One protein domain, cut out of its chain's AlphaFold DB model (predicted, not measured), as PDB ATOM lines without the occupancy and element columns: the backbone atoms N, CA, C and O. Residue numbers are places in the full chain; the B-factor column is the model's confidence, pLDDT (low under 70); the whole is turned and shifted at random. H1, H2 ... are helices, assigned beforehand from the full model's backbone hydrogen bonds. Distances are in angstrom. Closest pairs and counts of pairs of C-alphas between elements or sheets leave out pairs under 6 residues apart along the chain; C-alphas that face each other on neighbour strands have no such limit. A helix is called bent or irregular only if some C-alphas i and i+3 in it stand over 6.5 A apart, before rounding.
ATOM      1  N   ASN A 161       0.566  -6.062  -5.378       90.19
ATOM      2  CA  ASN A 161      -0.532  -5.235  -5.853       90.19
ATOM      3  C   ASN A 161      -0.081  -4.120  -6.806       90.19
ATOM      4  O   ASN A 161       0.259  -2.994  -6.424       90.19
ATOM      5  N   ASP A 162      -0.148  -4.416  -8.104       90.75
ATOM      6  CA  ASP A 162       0.267  -3.504  -9.175       90.75
ATOM      7  C   ASP A 162      -0.559  -2.216  -9.282       90.75
ATOM      8  O   ASP A 162      -0.137  -1.264  -9.949       90.75
ATOM      9  N   LYS A 163      -1.679  -2.112  -8.554       89.19
ATOM     10  CA  LYS A 163      -2.404  -0.849  -8.381       89.19
ATOM     11  C   LYS A 163      -1.462   0.275  -7.970       89.19
ATOM     12  O   LYS A 163      -1.515   1.354  -8.557       89.19
ATOM     13  N   TYR A 164      -0.588   0.044  -6.995       92.62
ATOM     14  CA  TYR A 164       0.289   1.092  -6.480       92.62
ATOM     15  C   TYR A 164       1.305   1.541  -7.531       92.62
ATOM     16  O   TYR A 164       1.490   2.742  -7.719       92.62
ATOM     17  N   ARG A 165       1.859   0.607  -8.314       92.88
ATOM     18  CA  ARG A 165       2.764   0.914  -9.436       92.88
ATOM     19  C   ARG A 165       2.077   1.745 -10.519       92.88
ATOM     20  O   ARG A 165       2.651   2.708 -11.024       92.88
ATOM     21  N   ILE A 166       0.822   1.423 -10.841       89.50
ATOM     22  CA  ILE A 166       0.011   2.191 -11.798       89.50
ATOM     23  C   ILE A 166      -0.198   3.628 -11.304       89.50
ATOM     24  O   ILE A 166      -0.080   4.571 -12.090       89.50
ATOM     25  N   TYR A 167      -0.484   3.812 -10.013       90.31
ATOM     26  CA  TYR A 167      -0.653   5.141  -9.420       90.31
ATOM     27  C   TYR A 167       0.672   5.907  -9.258       90.31
ATOM     28  O   TYR A 167       0.665   7.135  -9.378       90.31
ATOM     29  N   ILE A 168       1.808   5.224  -9.068       93.94
ATOM     30  CA  ILE A 168       3.149   5.836  -9.116       93.94
ATOM     31  C   ILE A 168       3.381   6.418 -10.509       93.94
ATOM     32  O   ILE A 168       3.661   7.609 -10.647       93.94
ATOM     33  N   LEU A 169       3.168   5.614 -11.552       90.75
ATOM     34  CA  LEU A 169       3.321   6.064 -12.932       90.75
ATOM     35  C   LEU A 169       2.362   7.206 -13.285       90.75
ATOM     36  O   LEU A 169       2.782   8.172 -13.919       90.75
ATOM     37  N   ASP A 170       1.097   7.143 -12.851       87.19
ATOM     38  CA  ASP A 170       0.160   8.261 -13.031       87.19
ATOM     39  C   ASP A 170       0.677   9.544 -12.381       87.19
ATOM     40  O   ASP A 170       0.600  10.618 -12.976       87.19
ATOM     41  N   THR A 171       1.219   9.428 -11.170       88.94
ATOM     42  CA  THR A 171       1.748  10.565 -10.418       88.94
ATOM     43  C   THR A 171       2.950  11.174 -11.138       88.94
ATOM     44  O   THR A 171       2.969  12.388 -11.338       88.94
ATOM     45  N   LEU A 172       3.893  10.361 -11.624       90.12
ATOM     46  CA  LEU A 172       5.041  10.832 -12.409       90.12
ATOM     47  C   LEU A 172       4.591  11.524 -13.706       90.12
ATOM     48  O   LEU A 172       4.979  12.654 -13.997       90.12
ATOM     49  N   ILE A 173       3.697  10.882 -14.459       85.44
ATOM     50  CA  ILE A 173       3.169  11.401 -15.724       85.44
ATOM     51  C   ILE A 173       2.431  12.732 -15.524       85.44
ATOM     52  O   ILE A 173       2.624  13.668 -16.301       85.44
ATOM     53  N   CYS A 174       1.595  12.844 -14.487       82.94
ATOM     54  CA  CYS A 174       0.862  14.073 -14.176       82.94
ATOM     55  C   CYS A 174       1.768  15.242 -13.760       82.94
ATOM     56  O   CYS A 174       1.332  16.389 -13.865       82.94
ATOM     57  N   ASN A 175       2.997  14.960 -13.328       84.50
ATOM     58  CA  ASN A 175       3.999  15.956 -12.958       84.50
ATOM     59  C   ASN A 175       5.077  16.156 -14.040       84.50
ATOM     60  O   ASN A 175       6.063  16.837 -13.800       84.50
ATOM     61  N   ASN A 176       4.867  15.636 -15.259       85.25
ATOM     62  CA  ASN A 176       5.811  15.700 -16.385       85.25
ATOM     63  C   ASN A 176       7.159  14.988 -16.149       85.25
ATOM     64  O   ASN A 176       8.104  15.181 -16.917       85.25
ATOM     65  N   GLU A 177       7.229  14.089 -15.166       90.06
ATOM     66  CA  GLU A 177       8.404  13.274 -14.832       90.06
ATOM     67  C   GLU A 177       8.530  12.055 -15.770       90.06
ATOM     68  O   GLU A 177       8.628  10.901 -15.348       90.06
ATOM     69  N   PHE A 178       8.487  12.288 -17.086       88.31
ATOM     70  CA  PHE A 178       8.411  11.216 -18.089       88.31
ATOM     71  C   PHE A 178       9.648  10.319 -18.113       88.31
ATOM     72  O   PHE A 178       9.520   9.118 -18.332       88.31
ATOM     73  N   LYS A 179      10.834  10.890 -17.872       92.00
ATOM     74  CA  LYS A 179      12.084  10.124 -17.808       92.00
ATOM     75  C   LYS A 179      12.057   9.136 -16.637       92.00
ATOM     76  O   LYS A 179      12.257   7.950 -16.859       92.00
ATOM     77  N   ARG A 180      11.701   9.604 -15.433       94.56
ATOM     78  CA  ARG A 180      11.549   8.748 -14.242       94.56
ATOM     79  C   ARG A 180      10.471   7.688 -14.432       94.56
ATOM     80  O   ARG A 180      10.657   6.555 -14.015       94.56
ATOM     81  N   ALA A 181       9.357   8.032 -15.080       92.50
ATOM     82  CA  ALA A 181       8.308   7.059 -15.384       92.50
ATOM     83  C   ALA A 181       8.799   5.955 -16.337       92.50
ATOM     84  O   ALA A 181       8.466   4.789 -16.141       92.50
ATOM     85  N   ASP A 182       9.599   6.307 -17.348       92.81
ATOM     86  CA  ASP A 182      10.185   5.334 -18.272       92.81
ATOM     87  C   ASP A 182      11.219   4.433 -17.583       92.81
ATOM     88  O   ASP A 182      11.193   3.220 -17.775       92.81
ATOM     89  N   GLU A 183      12.068   5.008 -16.726       95.00
ATOM     90  CA  GLU A 183      13.050   4.275 -15.917       95.00
ATOM     91  C   GLU A 183      12.374   3.329 -14.915       95.00
ATOM     92  O   GLU A 183      12.758   2.167 -14.802       95.00
ATOM     93  N   TYR A 184      11.314   3.782 -14.242       95.25
ATOM     94  CA  TYR A 184      10.534   2.955 -13.319       95.25
ATOM     95  C   TYR A 184       9.886   1.755 -14.030       95.25
ATOM     96  O   TYR A 184       9.854   0.646 -13.495       95.25
ATOM     97  N   LEU A 185       9.429   1.942 -15.274       94.12
ATOM     98  CA  LEU A 185       8.882   0.854 -16.087       94.12
ATOM     99  C   LEU A 185       9.911  -0.215 -16.450       94.12
ATOM    100  O   LEU A 185       9.505  -1.361 -16.629       94.12
ATOM    101  N   VAL A 186      11.204   0.115 -16.547       95.25
ATOM    102  CA  VAL A 186      12.249  -0.884 -16.841       95.25
ATOM    103  C   VAL A 186      12.185  -2.017 -15.823       95.25
ATOM    104  O   VAL A 186      12.106  -3.181 -16.207       95.25
ATOM    105  N   GLN A 187      12.138  -1.675 -14.534       91.75
ATOM    106  CA  GLN A 187      12.082  -2.665 -13.462       91.75
ATOM    107  C   GLN A 187      10.807  -3.507 -13.551       91.75
ATOM    108  O   GLN A 187      10.881  -4.730 -13.526       91.75
ATOM    109  N   ILE A 188       9.647  -2.871 -13.741       94.12
ATOM    110  CA  ILE A 188       8.351  -3.564 -13.842       94.12
ATOM    111  C   ILE A 188       8.336  -4.546 -15.016       94.12
ATOM    112  O   ILE A 188       7.915  -5.692 -14.873       94.12
ATOM    113  N   LEU A 189       8.803  -4.109 -16.186       93.00
ATOM    114  CA  LEU A 189       8.811  -4.917 -17.404       93.00
ATOM    115  C   LEU A 189       9.832  -6.059 -17.358       93.00
ATOM    116  O   LEU A 189       9.685  -7.016 -18.118       93.00
ATOM    117  N   GLN A 190      10.843  -5.966 -16.496       93.69
ATOM    118  CA  GLN A 190      11.816  -7.032 -16.267       93.69
ATOM    119  C   GLN A 190      11.329  -8.054 -15.236       93.69
ATOM    120  O   GLN A 190      11.556  -9.244 -15.428       93.69
ATOM    121  N   THR A 191      10.665  -7.614 -14.164       93.25
ATOM    122  CA  THR A 191      10.381  -8.483 -13.009       93.25
ATOM    123  C   THR A 191       8.934  -8.950 -12.908       93.25
ATOM    124  O   THR A 191       8.694 -10.022 -12.368       93.25
ATOM    125  N   ARG A 192       7.964  -8.171 -13.406       93.88
ATOM    126  CA  ARG A 192       6.522  -8.395 -13.168       93.88
ATOM    127  C   ARG A 192       5.650  -8.078 -14.381       93.88
ATOM    128  O   ARG A 192       4.510  -7.638 -14.263       93.88
ATOM    129  N   LYS A 193       6.197  -8.251 -15.582       91.62
ATOM    130  CA  LYS A 193       5.558  -7.827 -16.832       91.62
ATOM    131  C   LYS A 193       4.141  -8.376 -16.999       91.62
ATOM    132  O   LYS A 193       3.229  -7.611 -17.312       91.62
ATOM    133  N   GLU A 194       3.974  -9.687 -16.851       90.88
ATOM    134  CA  GLU A 194       2.695 -10.349 -17.117       90.88
ATOM    135  C   GLU A 194       1.652 -10.017 -16.048       90.88
ATOM    136  O   GLU A 194       0.517  -9.698 -16.406       90.88
ATOM    137  N   ASP A 195       2.042  -9.962 -14.773       90.19
ATOM    138  CA  ASP A 195       1.156  -9.551 -13.674       90.19
ATOM    139  C   ASP A 195       0.696  -8.105 -13.848       90.19
ATOM    140  O   ASP A 195      -0.503  -7.824 -13.833       90.19
ATOM    141  N   PHE A 196       1.628  -7.205 -14.170       89.69
ATOM    142  CA  PHE A 196       1.325  -5.800 -14.407       89.69
ATOM    143  C   PHE A 196       0.333  -5.629 -15.563       89.69
ATOM    144  O   PHE A 196      -0.658  -4.909 -15.437       89.69
ATOM    145  N   PHE A 197       0.547  -6.308 -16.697       84.56
ATOM    146  CA  PHE A 197      -0.395  -6.237 -17.819       84.56
ATOM    147  C   PHE A 197      -1.730  -6.913 -17.529       84.56
ATOM    148  O   PHE A 197      -2.755  -6.419 -18.004       84.56
ATOM    149  N   SER A 198      -1.728  -7.998 -16.761       84.50
ATOM    150  CA  SER A 198      -2.952  -8.655 -16.311       84.50
ATOM    151  C   SER A 198      -3.757  -7.694 -15.445       84.50
ATOM    152  O   SER A 198      -4.910  -7.416 -15.767       84.50
ATOM    153  N   TYR A 199      -3.127  -7.056 -14.455       82.81
ATOM    154  CA  TYR A 199      -3.758  -6.049 -13.605       82.81
ATOM    155  C   TYR A 199      -4.291  -4.858 -14.412       82.81
ATOM    156  O   TYR A 199      -5.404  -4.384 -14.184       82.81
ATOM    157  N   LEU A 200      -3.534  -4.397 -15.412       77.50
ATOM    158  CA  LEU A 200      -3.969  -3.350 -16.338       77.50
ATOM    159  C   LEU A 200      -5.179  -3.743 -17.198       77.50
ATOM    160  O   LEU A 200      -5.969  -2.873 -17.575       77.50
ATOM    161  N   ALA A 201      -5.292  -5.020 -17.563       73.38
ATOM    162  CA  ALA A 201      -6.358  -5.546 -18.410       73.38
ATOM    163  C   ALA A 201      -7.633  -5.886 -17.626       73.38
ATOM    164  O   ALA A 201      -8.710  -5.941 -18.227       73.38
ATOM    165  N   ILE A 202      -7.523  -6.095 -16.311       70.81
ATOM    166  CA  ILE A 202      -8.654  -6.367 -15.431       70.81
ATOM    167  C   ILE A 202      -9.645  -5.186 -15.481       70.81
ATOM    168  O   ILE A 202      -9.360  -4.055 -15.076       70.81
ATOM    169  N   ASP A 203     -10.853  -5.457 -15.983       53.84
ATOM    170  CA  ASP A 203     -11.944  -4.489 -16.131       53.84
ATOM    171  C   ASP A 203     -12.664  -4.210 -14.795       53.84
ATOM    172  O   ASP A 203     -13.876  -4.373 -14.672       53.84
ATOM    173  N   ASN A 204     -11.931  -3.790 -13.759       49.56
ATOM    174  CA  ASN A 204     -12.517  -3.607 -12.421       49.56
ATOM    175  C   ASN A 204     -13.111  -2.203 -12.171       49.56
ATOM    176  O   ASN A 204     -13.737  -1.953 -11.134       49.56
ATOM    177  N   GLY A 205     -13.028  -1.276 -13.132       50.12
ATOM    178  CA  GLY A 205     -13.713   0.016 -13.034       50.12
ATOM    179  C   GLY A 205     -13.274   1.077 -14.045       50.12
ATOM    180  O   GLY A 205     -12.238   0.977 -14.696       50.12
ATOM    181  N   ASN A 206     -14.069   2.146 -14.148       52.75
ATOM    182  CA  ASN A 206     -13.774   3.305 -15.004       52.75
ATOM    183  C   ASN A 206     -12.483   4.048 -14.599       52.75
ATOM    184  O   ASN A 206     -11.870   4.694 -15.444       52.75
ATOM    185  N   THR A 207     -12.043   3.928 -13.343       53.44
ATOM    186  CA  THR A 207     -10.919   4.691 -12.773       53.44
ATOM    187  C   THR A 207      -9.577   4.349 -13.425       53.44
ATOM    188  O   THR A 207      -8.864   5.252 -13.857       53.44
ATOM    189  N   CYS A 208      -9.256   3.059 -13.599       58.53
ATOM    190  CA  CYS A 208      -8.030   2.659 -14.300       58.53
ATOM    191  C   CYS A 208      -8.090   3.023 -15.788       58.53
ATOM    192  O   CYS A 208      -7.098   3.463 -16.349       58.53
ATOM    193  N   LYS A 209      -9.262   2.954 -16.431       65.75
ATOM    194  CA  LYS A 209      -9.404   3.300 -17.856       65.75
ATOM    195  C   LYS A 209      -9.007   4.751 -18.144       65.75
ATOM    196  O   LYS A 209      -8.325   5.006 -19.133       65.75
ATOM    197  N   GLU A 210      -9.401   5.695 -17.290       65.38
ATOM    198  CA  GLU A 210      -9.030   7.110 -17.435       65.38
ATOM    199  C   GLU A 210      -7.530   7.347 -17.229       65.38
ATOM    200  O   GLU A 210      -6.904   8.046 -18.030       65.38
ATOM    201  N   LEU A 211      -6.953   6.724 -16.196       70.06
ATOM    202  CA  LEU A 211      -5.509   6.728 -15.938       70.06
ATOM    203  C   LEU A 211      -4.743   6.197 -17.160       70.06
ATOM    204  O   LEU A 211      -3.782   6.809 -17.617       70.06
ATOM    205  N   LEU A 212      -5.229   5.114 -17.766       73.06
ATOM    206  CA  LEU A 212      -4.578   4.449 -18.893       73.06
ATOM    207  C   LEU A 212      -4.671   5.218 -20.209       73.06
ATOM    208  O   LEU A 212      -3.741   5.186 -21.016       73.06
ATOM    209  N   LEU A 213      -5.744   5.979 -20.427       73.62
ATOM    210  CA  LEU A 213      -5.857   6.829 -21.614       73.62
ATOM    211  C   LEU A 213      -4.791   7.938 -21.653       73.62
ATOM    212  O   LEU A 213      -4.450   8.387 -22.749       73.62
ATOM    213  N   LYS A 214      -4.217   8.344 -20.507       73.12
ATOM    214  CA  LYS A 214      -3.107   9.317 -20.445       73.12
ATOM    215  C   LYS A 214      -1.898   8.850 -21.246       73.12
ATOM    216  O   LYS A 214      -1.409   9.598 -22.091       73.12
ATOM    217  N   TYR A 215      -1.492   7.596 -21.064       73.62
ATOM    218  CA  TYR A 215      -0.362   6.990 -21.778       73.62
ATOM    219  C   TYR A 215      -0.540   7.067 -23.297       73.62
ATOM    220  O   TYR A 215       0.408   7.311 -24.031       73.62
ATOM    221  N   CYS A 216      -1.774   6.910 -23.782       73.94
ATOM    222  CA  CYS A 216      -2.080   6.942 -25.211       73.94
ATOM    223  C   CYS A 216      -2.051   8.348 -25.829       73.94
ATOM    224  O   CYS A 216      -1.961   8.463 -27.055       73.94
ATOM    225  N   LEU A 217      -2.206   9.394 -25.012       70.31
ATOM    226  CA  LEU A 217      -2.415  10.777 -25.452       70.31
ATOM    227  C   LEU A 217      -1.154  11.648 -25.348       70.31
ATOM    228  O   LEU A 217      -1.084  12.696 -25.999       70.31
ATOM    229  N   ILE A 218      -0.168  11.211 -24.568       69.75
ATOM    230  CA  ILE A 218       1.123  11.881 -24.381       69.75
ATOM    231  C   ILE A 218       2.089  11.463 -25.498       69.75
ATOM    232  O   ILE A 218       1.954  10.386 -26.079       69.75
ATOM    233  N   ASN A 219       3.051  12.329 -25.847       67.69
ATOM    234  CA  ASN A 219       4.097  11.972 -26.806       67.69
ATOM    235  C   ASN A 219       5.117  11.022 -26.158       67.69
ATOM    236  O   ASN A 219       6.188  11.435 -25.719       67.69
ATOM    237  N   THR A 220       4.764   9.742 -26.096       68.81
ATOM    238  CA  THR A 220       5.607   8.686 -25.533       68.81
ATOM    239  C   THR A 220       6.711   8.234 -26.481       68.81
ATOM    240  O   THR A 220       7.547   7.454 -26.064       68.81
ATOM    241  N   GLN A 221       6.764   8.692 -27.739       72.88
ATOM    242  CA  GLN A 221       7.701   8.150 -28.740       72.88
ATOM    243  C   GLN A 221       9.177   8.297 -28.344       72.88
ATOM    244  O   GLN A 221       9.995   7.477 -28.744       72.88
ATOM    245  N   LYS A 222       9.505   9.312 -27.533       83.62
ATOM    246  CA  LYS A 222      10.855   9.538 -26.997       83.62
ATOM    247  C   LYS A 222      11.237   8.570 -25.861       83.62
ATOM    248  O   LYS A 222      12.412   8.457 -25.538       83.62
ATOM    249  N   TYR A 223      10.262   7.893 -25.260       88.00
ATOM    250  CA  TYR A 223      10.411   7.079 -24.054       88.00
ATOM    251  C   TYR A 223       9.986   5.640 -24.367       88.00
ATOM    252  O   TYR A 223       8.800   5.353 -24.549       88.00
ATOM    253  N   GLN A 224      10.965   4.750 -24.531       90.62
ATOM    254  CA  GLN A 224      10.761   3.425 -25.120       90.62
ATOM    255  C   GLN A 224       9.739   2.585 -24.345       90.62
ATOM    256  O   GLN A 224       8.824   2.015 -24.951       90.62
ATOM    257  N   ASN A 225       9.861   2.535 -23.019       91.31
ATOM    258  CA  ASN A 225       9.017   1.706 -22.163       91.31
ATOM    259  C   ASN A 225       7.602   2.287 -22.073       91.31
ATOM    260  O   ASN A 225       6.617   1.570 -22.258       91.31
ATOM    261  N   LEU A 226       7.477   3.607 -21.906       88.50
ATOM    262  CA  LEU A 226       6.188   4.302 -21.946       88.50
ATOM    263  C   LEU A 226       5.472   4.096 -23.284       88.50
ATOM    264  O   LEU A 226       4.257   3.885 -23.311       88.50
ATOM    265  N   ASN A 227       6.205   4.119 -24.401       87.38
ATOM    266  CA  ASN A 227       5.643   3.854 -25.720       87.38
ATOM    267  C   ASN A 227       5.128   2.417 -25.838       87.38
ATOM    268  O   ASN A 227       4.040   2.202 -26.373       87.38
ATOM    269  N   GLN A 228       5.868   1.444 -25.305       88.75
ATOM    270  CA  GLN A 228       5.448   0.045 -25.282       88.75
ATOM    271  C   GLN A 228       4.143  -0.142 -24.492       88.75
ATOM    272  O   GLN A 228       3.208  -0.778 -24.992       88.75
ATOM    273  N   ILE A 229       4.039   0.457 -23.298       88.19
ATOM    274  CA  ILE A 229       2.804   0.447 -22.500       88.19
ATOM    275  C   ILE A 229       1.654   1.091 -23.283       88.19
ATOM    276  O   ILE A 229       0.586   0.492 -23.427       88.19
ATOM    277  N   ALA A 230       1.872   2.279 -23.855       86.31
ATOM    278  CA  ALA A 230       0.857   2.999 -24.621       86.31
ATOM    279  C   ALA A 230       0.350   2.194 -25.831       86.31
ATOM    280  O   ALA A 230      -0.850   2.191 -26.119       86.31
ATOM    281  N   GLN A 231       1.235   1.488 -26.539       86.88
ATOM    282  CA  GLN A 231       0.854   0.613 -27.650       86.88
ATOM    283  C   GLN A 231      -0.016  -0.557 -27.185       86.88
ATOM    284  O   GLN A 231      -1.048  -0.818 -27.805       86.88
ATOM    285  N   LYS A 232       0.340  -1.213 -26.075       86.81
ATOM    286  CA  LYS A 232      -0.489  -2.280 -25.498       86.81
ATOM    287  C   LYS A 232      -1.856  -1.764 -25.041       86.81
ATOM    288  O   LYS A 232      -2.873  -2.359 -25.389       86.81
ATOM    289  N   ILE A 233      -1.920  -0.611 -24.370       84.94
ATOM    290  CA  ILE A 233      -3.199  -0.006 -23.955       84.94
ATOM    291  C   ILE A 233      -4.079   0.320 -25.174       84.94
ATOM    292  O   ILE A 233      -5.284   0.076 -25.147       84.94
ATOM    293  N   LYS A 234      -3.511   0.819 -26.282       83.69
ATOM    294  CA  LYS A 234      -4.260   1.073 -27.536       83.69
ATOM    295  C   LYS A 234      -4.917  -0.179 -28.117       83.69
ATOM    296  O   LYS A 234      -5.924  -0.067 -28.817       83.69
ATOM    297  N   GLN A 235      -4.380  -1.363 -27.834       85.31
ATOM    298  CA  GLN A 235      -4.943  -2.627 -28.303       85.31
ATOM    299  C   GLN A 235      -6.142  -3.093 -27.459       85.31
ATOM    300  O   GLN A 235      -6.947  -3.891 -27.955       85.31
ATOM    301  N   MET A 236      -6.317  -2.555 -26.245       83.44
ATOM    302  CA  MET A 236      -7.389  -2.941 -25.326       83.44
ATOM    303  C   MET A 236      -8.783  -2.520 -25.843       83.44
ATOM    304  O   MET A 236      -8.936  -1.420 -26.394       83.44
ATOM    305  N   PRO A 237      -9.838  -3.341 -25.638       81.81
ATOM    306  CA  PRO A 237     -11.178  -3.081 -26.178       81.81
ATOM    307  C   PRO A 237     -11.774  -1.722 -25.780       81.81
ATOM    308  O   PRO A 237     -12.337  -1.019 -26.625       81.81
ATOM    309  N   PHE A 238     -11.622  -1.310 -24.514       77.75
ATOM    310  CA  PHE A 238     -12.158  -0.029 -24.038       77.75
ATOM    311  C   PHE A 238     -11.486   1.164 -24.731       77.75
ATOM    312  O   PHE A 238     -12.155   2.137 -25.079       77.75
ATOM    313  N   CYS A 239     -10.177   1.069 -24.977       78.06
ATOM    314  CA  CYS A 239      -9.380   2.114 -25.600       78.06
ATOM    315  C   CYS A 239      -9.762   2.264 -27.079       78.06
ATOM    316  O   CYS A 239     -10.068   3.368 -27.536       78.06
ATOM    317  N   LYS A 240      -9.895   1.142 -27.802       79.12
ATOM    318  CA  LYS A 240     -10.425   1.114 -29.177       79.12
ATOM    319  C   LYS A 240     -11.807   1.770 -29.264       79.12
ATOM    320  O   LYS A 240     -12.038   2.611 -30.135       79.12
ATOM    321  N   LYS A 241     -12.719   1.440 -28.340       77.44
ATOM    322  CA  LYS A 241     -14.066   2.039 -28.267       77.44
ATOM    323  C   LYS A 241     -14.012   3.545 -27.989       77.44
ATOM    324  O   LYS A 241     -14.732   4.302 -28.643       77.44
ATOM    325  N   PHE A 242     -13.153   3.980 -27.063       74.81
ATOM    326  CA  PHE A 242     -12.944   5.394 -26.747       74.81
ATOM    327  C   PHE A 242     -12.460   6.162 -27.980       74.81
ATOM    328  O   PHE A 242     -13.145   7.068 -28.442       74.81
ATOM    329  N   PHE A 243     -11.345   5.761 -28.592       72.31
ATOM    330  CA  PHE A 243     -10.793   6.472 -29.747       72.31
ATOM    331  C   PHE A 243     -11.697   6.411 -30.988       72.31
ATOM    332  O   PHE A 243     -11.740   7.386 -31.737       72.31
ATOM    333  N   LYS A 244     -12.500   5.353 -31.173       72.44
ATOM    334  CA  LYS A 244     -13.524   5.291 -32.235       72.44
ATOM    335  C   LYS A 244     -14.651   6.316 -32.031       72.44
ATOM    336  O   LYS A 244     -15.132   6.886 -33.005       72.44
ATOM    337  N   LYS A 245     -15.068   6.569 -30.782       63.44
ATOM    338  CA  LYS A 245     -16.127   7.539 -30.436       63.44
ATOM    339  C   LYS A 245     -15.608   8.983 -30.412       63.44
ATOM    340  O   LYS A 245     -16.317   9.901 -30.825       63.44
ATOM    341  N   THR A 246     -14.376   9.188 -29.946       57.88
ATOM    342  CA  THR A 246     -13.793  10.518 -29.703       57.88
ATOM    343  C   THR A 246     -13.040  11.080 -30.919       57.88
ATOM    344  O   THR A 246     -12.893  12.296 -31.018       57.88
ATOM    345  N   SER A 247     -12.633  10.260 -31.899       52.41
ATOM    346  CA  SER A 247     -11.980  10.713 -33.149       52.41
ATOM    347  C   SER A 247     -12.806  11.729 -33.953       52.41
ATOM    348  O   SER A 247     -12.230  12.613 -34.586       52.41
ATOM    349  N   ARG A 248     -14.144  11.684 -33.856       45.44
ATOM    350  CA  ARG A 248     -15.043  12.702 -34.435       45.44
ATOM    351  C   ARG A 248     -14.944  14.079 -33.758       45.44
ATOM    352  O   ARG A 248     -15.208  15.073 -34.419       45.44
ATOM    353  N   LYS A 249     -14.564  14.159 -32.476       43.62
ATOM    354  CA  LYS A 249     -14.469  15.420 -31.703       43.62
ATOM    355  C   LYS A 249     -13.028  15.902 -31.471       43.62
ATOM    356  O   LYS A 249     -12.802  17.099 -31.348       43.62
ATOM    357  N   LEU A 250     -12.044  14.997 -31.445       43.53
ATOM    358  CA  LEU A 250     -10.629  15.304 -31.170       43.53
ATOM    359  C   LEU A 250      -9.914  16.054 -32.306       43.53
ATOM    360  O   LEU A 250      -8.953  16.767 -32.028       43.53
ATOM    361  N   ARG A 251     -10.385  15.953 -33.561       40.47
ATOM    362  CA  ARG A 251      -9.808  16.704 -34.696       40.47
ATOM    363  C   ARG A 251      -9.865  18.230 -34.514       40.47
ATOM    364  O   ARG A 251      -9.054  18.917 -35.115       40.47
ATOM    365  N   LEU A 252     -10.760  18.749 -33.669       37.97
ATOM    366  CA  LEU A 252     -10.988  20.191 -33.501       37.97
ATOM    367  C   LEU A 252     -10.134  20.863 -32.403       37.97
ATOM    368  O   LEU A 252     -10.149  22.083 -32.308       37.97
ATOM    369  N   TYR A 253      -9.381  20.115 -31.583       39.38
ATOM    370  CA  TYR A 253      -8.717  20.667 -30.377       39.38
ATOM    371  C   TYR A 253      -7.222  20.319 -30.239       39.38
ATOM    372  O   TYR A 253      -6.633  20.427 -29.161       39.38
ATOM    373  N   LEU A 254      -6.583  19.905 -31.335       41.25
ATOM    374  CA  LEU A 254      -5.209  19.390 -31.359       41.25
ATOM    375  C   LEU A 254      -4.066  20.329 -30.892       41.25
ATOM    376  O   LEU A 254      -3.048  19.762 -30.487       41.25
ATOM    377  N   PRO A 255      -4.163  21.679 -30.839       36.06
ATOM    378  CA  PRO A 255      -3.008  22.490 -30.427       36.06
ATOM    379  C   PRO A 255      -2.752  22.564 -28.910       36.06
ATOM    380  O   PRO A 255      -1.695  23.032 -28.507       36.06
ATOM    381  N   GLN A 256      -3.675  22.127 -28.039       38.94
ATOM    382  CA  GLN A 256      -3.570  22.370 -26.583       38.94
ATOM    383  C   GLN A 256      -3.807  21.114 -25.722       38.94
ATOM    384  O   GLN A 256      -4.555  21.132 -24.740       38.94
ATOM    385  N   LYS A 257      -3.147  19.999 -26.073       46.94
ATOM    386  CA  LYS A 257      -3.314  18.681 -25.421       46.94
ATOM    387  C   LYS A 257      -3.177  18.696 -23.885       46.94
ATOM    388  O   LYS A 257      -3.907  17.973 -23.215       46.94
ATOM    389  N   HIS A 258      -2.300  19.531 -23.320       42.78
ATOM    390  CA  HIS A 258      -2.057  19.597 -21.868       42.78
ATOM    391  C   HIS A 258      -3.159  20.358 -21.095       42.78
ATOM    392  O   HIS A 258      -3.576  19.944 -20.012       42.78
ATOM    393  N   LEU A 259      -3.697  21.444 -21.665       37.38
ATOM    394  CA  LEU A 259      -4.776  22.240 -21.054       37.38
ATOM    395  C   LEU A 259      -6.132  21.526 -21.130       37.38
ATOM    396  O   LEU A 259      -6.923  21.593 -20.187       37.38
ATOM    397  N   TRP A 260      -6.379  20.785 -22.217       42.91
ATOM    398  CA  TRP A 260      -7.582  19.962 -22.359       42.91
ATOM    399  C   TRP A 260      -7.637  18.847 -21.312       42.91
ATOM    400  O   TRP A 260      -8.697  18.605 -20.741       42.91
ATOM    401  N   PHE A 261      -6.494  18.237 -20.985       45.34
ATOM    402  CA  PHE A 261      -6.393  17.237 -19.922       45.34
ATOM    403  C   PHE A 261      -6.818  17.797 -18.561       45.34
ATOM    404  O   PHE A 261      -7.698  17.237 -17.909       45.34
ATOM    405  N   LYS A 262      -6.268  18.955 -18.173       41.25
ATOM    406  CA  LYS A 262      -6.673  19.648 -16.941       41.25
ATOM    407  C   LYS A 262      -8.156  20.022 -16.946       41.25
ATOM    408  O   LYS A 262      -8.773  19.949 -15.896       41.25
ATOM    409  N   LYS A 263      -8.740  20.405 -18.090       40.62
ATOM    410  CA  LYS A 263     -10.149  20.834 -18.197       40.62
ATOM    411  C   LYS A 263     -11.150  19.669 -18.227       40.62
ATOM    412  O   LYS A 263     -12.181  19.759 -17.573       40.62
ATOM    413  N   TYR A 264     -10.862  18.592 -18.959       42.59
ATOM    414  CA  TYR A 264     -11.760  17.439 -19.108       42.59
ATOM    415  C   TYR A 264     -11.791  16.570 -17.847       42.59
ATOM    416  O   TYR A 264     -12.836  16.049 -17.472       42.59
ATOM    417  N   PHE A 265     -10.653  16.470 -17.156       44.38
ATOM    418  CA  PHE A 265     -10.531  15.676 -15.940       44.38
ATOM    419  C   PHE A 265     -10.702  16.498 -14.647       44.38
ATOM    420  O   PHE A 265     -10.970  15.900 -13.614       44.38
ATOM    421  N   LYS A 266     -10.682  17.847 -14.670       40.00
ATOM    422  CA  LYS A 266     -10.913  18.692 -13.467       40.00
ATOM    423  C   LYS A 266     -12.190  18.339 -12.692       40.00
ATOM    424  O   LYS A 266     -12.207  18.459 -11.476       40.00
ATOM    425  N   GLY A 267     -13.249  17.924 -13.391       35.34
ATOM    426  CA  GLY A 267     -14.553  17.623 -12.788       35.34
ATOM    427  C   GLY A 267     -14.694  16.219 -12.189       35.34
ATOM    428  O   GLY A 267     -15.650  15.973 -11.467       35.34
TER     429      GLY A 267
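Overview. This is residues 161 to 267 of the 274 residues of an uncharacterized protein of Campylobacter sp. MIT 19-121 (UniProt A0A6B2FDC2). A helical hairpin, H1 and H2, has H3 across one end, while H5 meets H2 with its first residues, 224 to 226, and runs off from there about perpendicular to it, with H4 packed on H5 near the middle; from this body H6 and H7 make a loosely attached hook, of which residues 244 to 256 stick out. The printed part has 107 residues with seven named helices, H1 to H7 in order along the chain, and no named strand; the class is all helix, and the helices that touch are mostly crossed. The whole is compact, with a radius of gyration of the C-alphas of 13.7 A, yet only just elongated, spanning 41 by 27 by 25 A.

Along the chain. H1, residues 162 to 174, begins with C-alpha 162 at (0.267, -3.504, -9.175) and is 18.3 A long. H2, residues 178 to 191, is 20.4 A long, and H3, residues 193 to 201, is 12.2 A. H4, residues 206 to 217, and H5, residues 224 to 235, are each 17.1 A long; C-alpha 224 is at (10.761, 3.425, -25.120). H6, residues 237 to 250, is 19.1 A long and irregular, but only just: C-alphas 245 and 248 are 6.6 A apart. H7, residues 254 to 265, is 16.7 A long and irregular, with C-alphas 255 and 258 9.1 A apart; it ends with C-alpha 265 at (-10.531, 15.676, -15.940).

Arrangement. H1 and H2 form a helical hairpin and touch at a shallow tilt of 18 degrees, opposite ways; their closest C-alphas, of Leu 169 and Ala 181, are 5.6 A apart. H3 touches H1 about perpendicular, at 79 degrees, with the closest C-alphas, of Asp 162 and Phe 196, 5.8 A apart. H5 touches H2 about perpendicular, at 75 degrees, the closest C-alphas being those of Asp 182 and Asn 225, 5.4 A apart. H4 touches H5 at a steep tilt of 57 degrees, opposite ways, with the C-alphas of Cys 216 and Ala 230 closest at 5.0 A. H4 and H6 only just touch, with 3 pairs of C-alphas within 8 A, the closest being those of Leu 213 and Cys 239 at 7.1 A. H7 touches no helix; it is close to H4 but not clearly touching, the C-alphas of Leu 217 and Lys 257 being 8.0 A apart. H6 and H7 meet only through their link. In H1, H3 and H5 every O i to N i+4 pair is within hydrogen-bond range; the counts are 8 of 10 in H2, 5 of 8 in H4, 8 of 10 in H6 and 6 of 8 in H7.

Size, cuts and confidence. The two C-alphas farthest apart, of Thr 191 and Leu 252, are 41.2 A apart. The printed part has no cut and no long link; the link H4 to H5 is short, and the others are tight. The mean pLDDT of the printed part is 73.9; residues 203 to 210, 218 to 220 and 245 to 267 are under 70, and H7 has a mean of 42.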